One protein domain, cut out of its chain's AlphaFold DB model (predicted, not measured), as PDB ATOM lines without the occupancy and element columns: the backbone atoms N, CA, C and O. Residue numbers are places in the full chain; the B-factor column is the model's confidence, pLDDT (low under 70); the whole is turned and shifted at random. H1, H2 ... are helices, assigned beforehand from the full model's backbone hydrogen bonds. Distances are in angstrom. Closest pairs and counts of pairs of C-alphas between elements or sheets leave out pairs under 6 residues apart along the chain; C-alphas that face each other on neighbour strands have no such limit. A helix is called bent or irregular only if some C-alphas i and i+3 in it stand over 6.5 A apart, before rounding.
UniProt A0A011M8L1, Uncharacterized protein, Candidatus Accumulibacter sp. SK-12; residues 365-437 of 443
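Overview. This is residues 365 to 437 of the 443 residues of an uncharacterized protein of Candidatus Accumulibacter sp. SK-12 (UniProt A0A011M8L1). Three helices are set at wide angles to one another: the long, kinked H2 runs along the domain's length, H3 crosses it nearly at right angles, and the far end of H3 meets the last turns of H1 at a corner. H3 touches both of the other helices, while H1 and H2 only come near each other, and a long loop, residues 379 to 393, joins H1 to H2 at the end of the domain away from the H2 to H3 link. The printed part has 73 residues with three named helices in the order H1, H2, H3 and no named strand, and the class is all helix. It is compact, with a radius of gyration of the C-alphas of 12.3 A, and its C-alphas span 36 by 28 by 21 A along their three main axes.

Arrangement. Begin with the longest helix, H2, residues 394 to 411. Look near residue 405 for a kink of 42 degrees in it. H2 is irregular there: C-alphas 405 and 408 are 7.3 A apart, against about 5 A in a regular helix, and its line is a rough one. Now go to H3, residues 422 to 435, which touches H2 with 7 pairs of C-alphas within 8 A. Their closest C-alphas are those of Arg 403 and Leu 427, 6.9 A apart. A part of each helix alone touches the other, residues 403 to 410 of H2 and residues 423 to 427 of H3. Their lines stand about perpendicular, at 82 degrees, and their centres are 10.0 A apart. Next look at H1, residues 365 to 378, which touches H3 with 9 pairs of C-alphas within 8 A. The closest are the C-alphas of Lys 374 and Ser 435, 5.3 A apart. Here residues 374 to 378 of H1 alone touch H3, and residues 431 to 435 of H3 alone touch H1. Their lines are only just about perpendicular, at 71 degrees. H1 and H2 are close but not clearly touching, with 1 pair of C-alphas within 8 A, those of Ile 372 and Leu 395, 7.2 A apart. They run the same way at a steep tilt of 53 degrees. In H3 every pair of backbone O i and N i+4 is within hydrogen-bond range; in H1 it is 9 of 10 and in H2 12 of 14.

Along the chain. Find C-alpha 394, where H2 begins, at (271.550, 307.434, 262.704); from there the helix runs through 18 residues to Ser 411, and its first and last C-alphas are 25.4 A apart. Go back to Pro 365, the first printed residue, with its C-alpha at (279.284, 295.023, 268.523). From it H1 runs 14 residues to Ile 378, 20.6 A from first to last C-alpha. H3 also has 14 residues, from Gln 422 to Ser 435, and measures 19.8 A; find its last C-alpha at (271.767, 306.857, 281.658).

Size, cuts and confidence. The two C-alphas farthest apart are those of Asp 386 and Lys 414, 36.7 A, while the first and last printed C-alphas, of Pro 365 and Lys 437, are 24.3 A apart. The printed part has no cut. The link from H1 to H2 is long, with 15 residues whose C-alphas lie 10 to 17 A from the mean of all C-alphas; the link from H2 to H3 is short, with 10 residues. The mean pLDDT of the printed part is 75.4. Look for low confidence at residues 408 to 426, 19 residues with values under 70.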
ATOM      1  N   PRO A 365     280.656 294.637 268.870       83.00
ATOM      2  CA  PRO A 365     279.284 295.023 268.523       83.00
ATOM      3  C   PRO A 365     278.385 295.249 269.748       83.00
ATOM      4  O   PRO A 365     277.755 296.293 269.860       83.00
ATOM      5  N   LEU A 366     278.459 294.363 270.749       85.81
ATOM      6  CA  LEU A 366     277.698 294.485 272.003       85.81
ATOM      7  C   LEU A 366     277.972 295.790 272.774       85.81
ATOM      8  O   LEU A 366     277.125 296.262 273.529       85.81
ATOM      9  N   GLN A 367     279.159 296.385 272.618       88.56
ATOM     10  CA  GLN A 367     279.485 297.669 273.247       88.56
ATOM     11  C   GLN A 367     278.820 298.839 272.516       88.56
ATOM     12  O   GLN A 367     278.458 299.827 273.157       88.56
ATOM     13  N   VAL A 368     278.649 298.728 271.194       85.88
ATOM     14  CA  VAL A 368     277.892 299.693 270.388       85.88
ATOM     15  C   VAL A 368     276.408 299.605 270.742       85.88
ATOM     16  O   VAL A 368     275.799 300.641 271.000       85.88
ATOM     17  N   ASP A 369     275.863 298.395 270.881       86.75
ATOM     18  CA  ASP A 369     274.481 298.176 271.332       86.75
ATOM     19  C   ASP A 369     274.250 298.810 272.711       86.75
ATOM     20  O   ASP A 369     273.312 299.580 272.914       86.75
ATOM     21  N   GLY A 370     275.181 298.588 273.646       86.81
ATOM     22  CA  GLY A 370     275.135 299.213 274.966       86.81
ATOM     23  C   GLY A 370     275.225 300.745 274.928       86.81
ATOM     24  O   GLY A 370     274.641 301.413 275.782       86.81
ATOM     25  N   LEU A 371     275.934 301.332 273.956       87.75
ATOM     26  CA  LEU A 371     275.939 302.783 273.745       87.75
ATOM     27  C   LEU A 371     274.587 303.273 273.216       87.75
ATOM     28  O   LEU A 371     274.086 304.286 273.705       87.75
ATOM     29  N   ILE A 372     274.002 302.566 272.247       87.38
ATOM     30  CA  ILE A 372     272.678 302.876 271.696       87.38
ATOM     31  C   ILE A 372     271.636 302.855 272.809       87.38
ATOM     32  O   ILE A 372     270.902 303.828 272.962       87.38
ATOM     33  N   ASP A 373     271.629 301.815 273.643       86.94
ATOM     34  CA  ASP A 373     270.706 301.696 274.773       86.94
ATOM     35  C   ASP A 373     270.864 302.866 275.758       86.94
ATOM     36  O   ASP A 373     269.877 303.466 276.189       86.94
ATOM     37  N   LYS A 374     272.105 303.252 276.085       86.50
ATOM     38  CA  LYS A 374     272.373 304.403 276.964       86.50
ATOM     39  C   LYS A 374     271.907 305.722 276.361       86.50
ATOM     40  O   LYS A 374     271.340 306.542 277.081       86.50
ATOM     41  N   ILE A 375     272.137 305.933 275.066       87.06
ATOM     42  CA  ILE A 375     271.667 307.128 274.360       87.06
ATOM     43  C   ILE A 375     270.138 307.148 274.321       87.06
ATOM     44  O   ILE A 375     269.542 308.177 274.621       87.06
ATOM     45  N   ASN A 376     269.498 306.025 274.010       87.50
ATOM     46  CA  ASN A 376     268.045 305.910 273.946       87.50
ATOM     47  C   ASN A 376     267.381 306.222 275.293       87.50
ATOM     48  O   ASN A 376     266.378 306.924 275.313       87.50
ATOM     49  N   ARG A 377     267.991 305.834 276.422       84.06
ATOM     50  CA  ARG A 377     267.490 306.188 277.766       84.06
ATOM     51  C   ARG A 377     267.448 307.687 278.039       84.06
ATOM     52  O   ARG A 377     266.625 308.136 278.831       84.06
ATOM     53  N   ILE A 378     268.354 308.464 277.454       80.25
ATOM     54  CA  ILE A 378     268.451 309.916 277.694       80.25
ATOM     55  C   ILE A 378     267.867 310.740 276.539       80.25
ATOM     56  O   ILE A 378     267.749 311.959 276.635       80.25
ATOM     57  N   SER A 379     267.528 310.087 275.429       79.94
ATOM     58  CA  SER A 379     267.104 310.717 274.187       79.94
ATOM     59  C   SER A 379     265.589 310.662 274.036       79.94
ATOM     60  O   SER A 379     264.960 309.649 274.311       79.94
ATOM     61  N   ARG A 380     264.993 311.738 273.507       79.00
ATOM     62  CA  ARG A 380     263.564 311.753 273.135       79.00
ATOM     63  C   ARG A 380     263.267 310.965 271.856       79.00
ATOM     64  O   ARG A 380     262.124 310.596 271.624       79.00
ATOM     65  N   ALA A 381     264.279 310.756 271.014       83.81
ATOM     66  CA  ALA A 381     264.181 310.009 269.764       83.81
ATOM     67  C   ALA A 381     265.040 308.744 269.851       83.81
ATOM     68  O   ALA A 381     266.231 308.833 270.170       83.81
ATOM     69  N   CYS A 382     264.436 307.591 269.566       86.88
ATOM     70  CA  CYS A 382     265.098 306.295 269.651       86.88
ATOM     71  C   CYS A 382     265.936 306.026 268.393       86.88
ATOM     72  O   CYS A 382     265.504 306.268 267.265       86.88
ATOM     73  N   ILE A 383     267.143 305.514 268.600       90.25
ATOM     74  CA  ILE A 383     268.049 305.036 267.561       90.25
ATOM     75  C   ILE A 383     267.802 303.529 267.375       90.25
ATOM     76  O   ILE A 383     267.733 302.815 268.382       90.25
ATOM     77  N   PRO A 384     267.700 303.028 266.128       88.25
ATOM     78  CA  PRO A 384     267.635 301.592 265.846       88.25
ATOM     79  C   PRO A 384     268.825 300.824 266.442       88.25
ATOM     80  O   PRO A 384     269.950 301.323 266.426       88.25
ATOM     81  N   LYS A 385     268.594 299.603 266.944       85.69
ATOM     82  CA  LYS A 385     269.645 298.772 267.569       85.69
ATOM     83  C   LYS A 385     270.712 298.284 266.588       85.69
ATOM     84  O   LYS A 385     271.824 298.007 266.999       85.69
ATOM     85  N   ASP A 386     270.397 298.216 265.300       84.31
ATOM     86  CA  ASP A 386     271.334 297.864 264.230       84.31
ATOM     87  C   ASP A 386     272.163 299.064 263.731       84.31
ATOM     88  O   ASP A 386     272.958 298.941 262.794       84.31
ATOM     89  N   ALA A 387     272.000 300.246 264.340       84.94
ATOM     90  CA  ALA A 387     272.769 301.419 263.967       84.94
ATOM     91  C   ALA A 387     274.266 301.223 264.256       84.94
ATOM     92  O   ALA A 387     274.685 300.746 265.303       84.94
ATOM     93  N   THR A 388     275.109 301.654 263.321       84.19
ATOM     94  CA  THR A 388     276.566 301.476 263.413       84.19
ATOM     95  C   THR A 388     277.277 302.794 263.704       84.19
ATOM     96  O   THR A 388     276.710 303.870 263.538       84.19
ATOM     97  N   LEU A 389     278.558 302.758 264.074       80.50
ATOM     98  CA  LEU A 389     279.396 303.956 264.248       80.50
ATOM     99  C   LEU A 389     279.942 304.531 262.920       80.50
ATOM    100  O   LEU A 389     280.886 305.321 262.921       80.50
ATOM    101  N   VAL A 390     279.352 304.185 261.776       82.25
ATOM    102  CA  VAL A 390     279.764 304.697 260.457       82.25
ATOM    103  C   VAL A 390     279.381 306.168 260.296       82.25
ATOM    104  O   VAL A 390     278.315 306.584 260.744       82.25
ATOM    105  N   VAL A 391     280.231 306.965 259.634       73.88
ATOM    106  CA  VAL A 391     279.925 308.363 259.270       73.88
ATOM    107  C   VAL A 391     278.540 308.441 258.613       73.88
ATOM    108  O   VAL A 391     278.266 307.723 257.659       73.88
ATOM    109  N   GLY A 392     277.671 309.319 259.122       77.75
ATOM    110  CA  GLY A 392     276.324 309.524 258.576       77.75
ATOM    111  C   GLY A 392     275.260 308.532 259.054       77.75
ATOM    112  O   GLY A 392     274.096 308.699 258.706       77.75
ATOM    113  N   SER A 393     275.610 307.541 259.880       84.94
ATOM    114  CA  SER A 393     274.616 306.652 260.486       84.94
ATOM    115  C   SER A 393     273.668 307.407 261.435       84.94
ATOM    116  O   SER A 393     274.052 308.444 261.994       84.94
ATOM    117  N   PRO A 394     272.463 306.865 261.711       86.94
ATOM    118  CA  PRO A 394     271.550 307.434 262.704       86.94
ATOM    119  C   PRO A 394     272.215 307.649 264.072       86.94
ATOM    120  O   PRO A 394     272.032 308.693 264.698       86.94
ATOM    121  N   LEU A 395     273.068 306.706 264.493       86.62
ATOM    122  CA  LEU A 395     273.834 306.806 265.734       86.62
ATOM    123  C   LEU A 395     274.800 307.999 265.719       86.62
ATOM    124  O   LEU A 395     274.832 308.774 266.673       86.62
ATOM    125  N   ARG A 396     275.556 308.210 264.633       85.94
ATOM    126  CA  ARG A 396     276.481 309.352 264.518       85.94
ATOM    127  C   ARG A 396     275.767 310.688 264.477       85.94
ATOM    128  O   ARG A 396     276.212 311.631 265.134       85.94
ATOM    129  N   VAL A 397     274.681 310.770 263.712       85.69
ATOM    130  CA  VAL A 397     273.848 311.975 263.641       85.69
ATOM    131  C   VAL A 397     273.351 312.329 265.039       85.69
ATOM    132  O   VAL A 397     273.484 313.478 265.461       85.69
ATOM    133  N   ARG A 398     272.885 311.335 265.805       87.62
ATOM    134  CA  ARG A 398     272.394 311.573 267.161       87.62
ATOM    135  C   ARG A 398     273.502 311.916 268.155       87.62
ATOM    136  O   ARG A 398     273.312 312.839 268.934       87.62
ATOM    137  N   ILE A 399     274.669 311.268 268.098       85.00
ATOM    138  CA  ILE A 399     275.836 311.654 268.918       85.00
ATOM    139  C   ILE A 399     276.211 313.116 268.651       85.00
ATOM    140  O   ILE A 399     276.451 313.871 269.590       85.00
ATOM    141  N   LYS A 400     276.232 313.544 267.381       84.38
ATOM    142  CA  LYS A 400     276.511 314.939 267.015       84.38
ATOM    143  C   LYS A 400     275.452 315.894 267.572       84.38
ATOM    144  O   LYS A 400     275.803 316.961 268.066       84.38
ATOM    145  N   GLN A 401     274.181 315.507 267.518       84.75
ATOM    146  CA  GLN A 401     273.094 316.302 268.078       84.75
ATOM    147  C   GLN A 401     273.196 316.411 269.606       84.75
ATOM    148  O   GLN A 401     273.120 317.514 270.129       84.75
ATOM    149  N   LEU A 402     273.458 315.304 270.311       82.19
ATOM    150  CA  LEU A 402     273.674 315.301 271.761       82.19
ATOM    151  C   LEU A 402     274.866 316.169 272.165       82.19
ATOM    152  O   LEU A 402     274.787 316.872 273.166       82.19
ATOM    153  N   ARG A 403     275.952 316.163 271.380       78.88
ATOM    154  CA  ARG A 403     277.073 317.089 271.599       78.88
ATOM    155  C   ARG A 403     276.588 318.526 271.591       78.88
ATOM    156  O   ARG A 403     276.870 319.218 272.552       78.88
ATOM    157  N   ALA A 404     275.836 318.927 270.567       78.69
ATOM    158  CA  ALA A 404     275.308 320.285 270.446       78.69
ATOM    159  C   ALA A 404     274.310 320.640 271.566       78.69
ATOM    160  O   ALA A 404     274.375 321.734 272.115       78.69
ATOM    161  N   GLU A 405     273.420 319.711 271.933       80.31
ATOM    162  CA  GLU A 405     272.448 319.882 273.028       80.31
ATOM    163  C   GLU A 405     273.155 320.080 274.382       80.31
ATOM    164  O   GLU A 405     272.720 320.891 275.199       80.31
ATOM    165  N   HIS A 406     274.275 319.386 274.603       73.69
ATOM    166  CA  HIS A 406     275.031 319.433 275.853       73.69
ATOM    167  C   HIS A 406     276.259 320.351 275.823       73.69
ATOM    168  O   HIS A 406     276.899 320.495 276.862       73.69
ATOM    169  N   THR A 407     276.587 321.017 274.709       70.25
ATOM    170  CA  THR A 407     277.738 321.940 274.631       70.25
ATOM    171  C   THR A 407     277.665 323.010 275.721       70.25
ATOM    172  O   THR A 407     278.670 323.283 276.368       70.25
ATOM    173  N   ASN A 408     276.471 323.545 276.000       63.12
ATOM    174  CA  ASN A 408     276.278 324.549 277.050       63.12
ATOM    175  C   ASN A 408     276.526 323.972 278.456       63.12
ATOM    176  O   ASN A 408     277.254 324.574 279.237       63.12
ATOM    177  N   ALA A 409     276.007 322.774 278.751       62.16
ATOM    178  CA  ALA A 409     276.227 322.097 280.035       62.16
ATOM    179  C   ALA A 409     277.692 321.662 280.237       62.16
ATOM    180  O   ALA A 409     278.183 321.621 281.360       62.16
ATOM    181  N   LEU A 410     278.397 321.349 279.146       57.91
ATOM    182  CA  LEU A 410     279.810 320.968 279.154       57.91
ATOM    183  C   LEU A 410     280.737 322.192 279.246       57.91
ATOM    184  O   LEU A 410     281.838 322.074 279.770       57.91
ATOM    185  N   SER A 411     280.299 323.372 278.793       56.56
ATOM    186  CA  SER A 411     281.080 324.617 278.876       56.56
ATOM    187  C   SER A 411     281.229 325.181 280.298       56.56
ATOM    188  O   SER A 411     282.118 325.993 280.544       56.56
ATOM    189  N   GLU A 412     280.393 324.740 281.244       55.25
ATOM    190  CA  GLU A 412     280.456 325.154 282.653       55.25
ATOM    191  C   GLU A 412     281.508 324.375 283.469       55.25
ATOM    192  O   GLU A 412     281.880 324.800 284.567       55.25
ATOM    193  N   ASP A 413     282.033 323.263 282.939       55.25
ATOM    194  CA  ASP A 413     283.106 322.501 283.579       55.25
ATOM    195  C   ASP A 413     284.455 323.201 283.343       55.25
ATOM    196  O   ASP A 413     285.095 323.069 282.298       55.25
ATOM    197  N   LYS A 414     284.886 323.985 284.339       48.59
ATOM    198  CA  LYS A 414     286.102 324.824 284.303       48.59
ATOM    199  C   LYS A 414     287.401 324.052 284.033       48.59
ATOM    200  O   LYS A 414     288.417 324.683 283.751       48.59
ATOM    201  N   ASN A 415     287.378 322.722 284.107       51.78
ATOM    202  CA  ASN A 415     288.524 321.870 283.791       51.78
ATOM    203  C   ASN A 415     288.650 321.551 282.288       51.78
ATOM    204  O   ASN A 415     289.649 320.961 281.874       51.78
ATOM    205  N   LEU A 416     287.668 321.939 281.465       49.97
ATOM    206  CA  LEU A 416     287.636 321.689 280.023       49.97
ATOM    207  C   LEU A 416     288.108 322.914 279.214       49.97
ATOM    208  O   LEU A 416     287.342 323.528 278.471       49.97
ATOM    209  N   SER A 417     289.384 323.300 279.323       39.03
ATOM    210  CA  SER A 417     289.972 324.288 278.404       39.03
ATOM    211  C   SER A 417     290.441 323.601 277.107       39.03
ATOM    212  O   SER A 417     291.405 322.837 277.138       39.03
ATOM    213  N   GLY A 418     289.769 323.858 275.974       50.06
ATOM    214  CA  GLY A 418     290.067 323.250 274.659       50.06
ATOM    215  C   GLY A 418     288.824 322.623 274.007       50.06
ATOM    216  O   GLY A 418     288.563 321.429 274.139       50.06
ATOM    217  N   VAL A 419     288.029 323.457 273.332       53.03
ATOM    218  CA  VAL A 419     286.548 323.452 273.386       53.03
ATOM    219  C   VAL A 419     285.804 322.418 272.508       53.03
ATOM    220  O   VAL A 419     284.603 322.264 272.678       53.03
ATOM    221  N   ASP A 420     286.455 321.607 271.668       51.31
ATOM    222  CA  ASP A 420     285.744 320.557 270.888       51.31
ATOM    223  C   ASP A 420     286.220 319.117 271.165       51.31
ATOM    224  O   ASP A 420     285.538 318.140 270.844       51.31
ATOM    225  N   GLU A 421     287.393 318.955 271.772       54.19
ATOM    226  CA  GLU A 421     288.190 317.723 271.671       54.19
ATOM    227  C   GLU A 421     288.004 316.836 272.906       54.19
ATOM    228  O   GLU A 421     287.750 315.632 272.806       54.19
ATOM    229  N   GLN A 422     287.976 317.467 274.081       60.00
ATOM    230  CA  GLN A 422     287.626 316.837 275.357       60.00
ATOM    231  C   GLN A 422     286.120 316.544 275.465       60.00
ATOM    232  O   GLN A 422     285.698 315.714 276.274       60.00
ATOM    233  N   LEU A 423     285.317 317.155 274.585       63.38
ATOM    234  CA  LEU A 423     283.869 316.989 274.513       63.38
ATOM    235  C   LEU A 423     283.470 315.539 274.214       63.38
ATOM    236  O   LEU A 423     282.444 315.083 274.698       63.38
ATOM    237  N   THR A 424     284.273 314.788 273.451       66.69
ATOM    238  CA  THR A 424     283.950 313.386 273.121       66.69
ATOM    239  C   THR A 424     284.030 312.490 274.357       66.69
ATOM    240  O   THR A 424     283.079 311.769 274.650       66.69
ATOM    241  N   VAL A 425     285.127 312.570 275.115       67.69
ATOM    242  CA  VAL A 425     285.313 311.778 276.342       67.69
ATOM    243  C   VAL A 425     284.362 312.257 277.444       67.69
ATOM    244  O   VAL A 425     283.763 311.434 278.141       67.69
ATOM    245  N   ALA A 426     284.181 313.574 277.580       68.00
ATOM    246  CA  ALA A 426     283.257 314.167 278.543       68.00
ATOM    247  C   ALA A 426     281.800 313.780 278.252       68.00
ATOM    248  O   ALA A 426     281.091 313.362 279.164       68.00
ATOM    249  N   LEU A 427     281.376 313.801 276.984       73.50
ATOM    250  CA  LEU A 427     280.046 313.349 276.584       73.50
ATOM    251  C   LEU A 427     279.842 311.869 276.904       73.50
ATOM    252  O   LEU A 427     278.800 311.521 277.440       73.50
ATOM    253  N   THR A 428     280.812 310.991 276.630       74.44
ATOM    254  CA  THR A 428     280.684 309.569 276.993       74.44
ATOM    255  C   THR A 428     280.474 309.398 278.501       74.44
ATOM    256  O   THR A 428     279.625 308.612 278.927       74.44
ATOM    257  N   ARG A 429     281.207 310.153 279.331       77.25
ATOM    258  CA  ARG A 429     281.020 310.148 280.794       77.25
ATOM    259  C   ARG A 429     279.646 310.676 281.192       77.25
ATOM    260  O   ARG A 429     278.994 310.063 282.035       77.25
ATOM    261  N   GLU A 430     279.194 311.755 280.567       75.94
ATOM    262  CA  GLU A 430     277.902 312.369 280.859       75.94
ATOM    263  C   GLU A 430     276.732 311.480 280.425       75.94
ATOM    264  O   GLU A 430     275.807 311.271 281.204       75.94
ATOM    265  N   ILE A 431     276.813 310.845 279.253       75.31
ATOM    266  CA  ILE A 431     275.859 309.823 278.804       75.31
ATOM    267  C   ILE A 431     275.794 308.690 279.828       75.31
ATOM    268  O   ILE A 431     274.705 308.308 280.249       75.31
ATOM    269  N   ASN A 432     276.941 308.173 280.283       74.62
ATOM    270  CA  ASN A 432     276.967 307.130 281.311       74.62
ATOM    271  C   ASN A 432     276.291 307.607 282.609       74.62
ATOM    272  O   ASN A 432     275.453 306.892 283.160       74.62
ATOM    273  N   ARG A 433     276.594 308.829 283.063       80.19
ATOM    274  CA  ARG A 433     276.029 309.428 284.281       80.19
ATOM    275  C   ARG A 433     274.515 309.627 284.191       80.19
ATOM    276  O   ARG A 433     273.804 309.292 285.135       80.19
ATOM    277  N   LEU A 434     274.023 310.164 283.075       76.19
ATOM    278  CA  LEU A 434     272.602 310.423 282.838       76.19
ATOM    279  C   LEU A 434     271.826 309.126 282.608       76.19
ATOM    280  O   LEU A 434     270.732 308.972 283.145       76.19
ATOM    281  N   SER A 435     272.404 308.160 281.890       71.75
ATOM    282  CA  SER A 435     271.767 306.857 281.658       71.75
ATOM    283  C   SER A 435     271.521 306.078 282.952       71.75
ATOM    284  O   SER A 435     270.532 305.361 283.044       71.75
ATOM    285  N   ALA A 436     272.368 306.260 283.973       74.75
ATOM    286  CA  ALA A 436     272.179 305.656 285.290       74.75
ATOM    287  C   ALA A 436     271.027 306.288 286.096       74.75
ATOM    288  O   ALA A 436     270.567 305.688 287.062       74.75
ATOM    289  N   LYS A 437     270.578 307.496 285.727       72.75
ATOM    290  CA  LYS A 437     269.501 308.237 286.407       72.75
ATOM    291  C   LYS A 437     268.171 308.225 285.649       72.75
ATOM    292  O   LYS A 437     267.178 308.697 286.189       72.75
TER     293      LYS A 437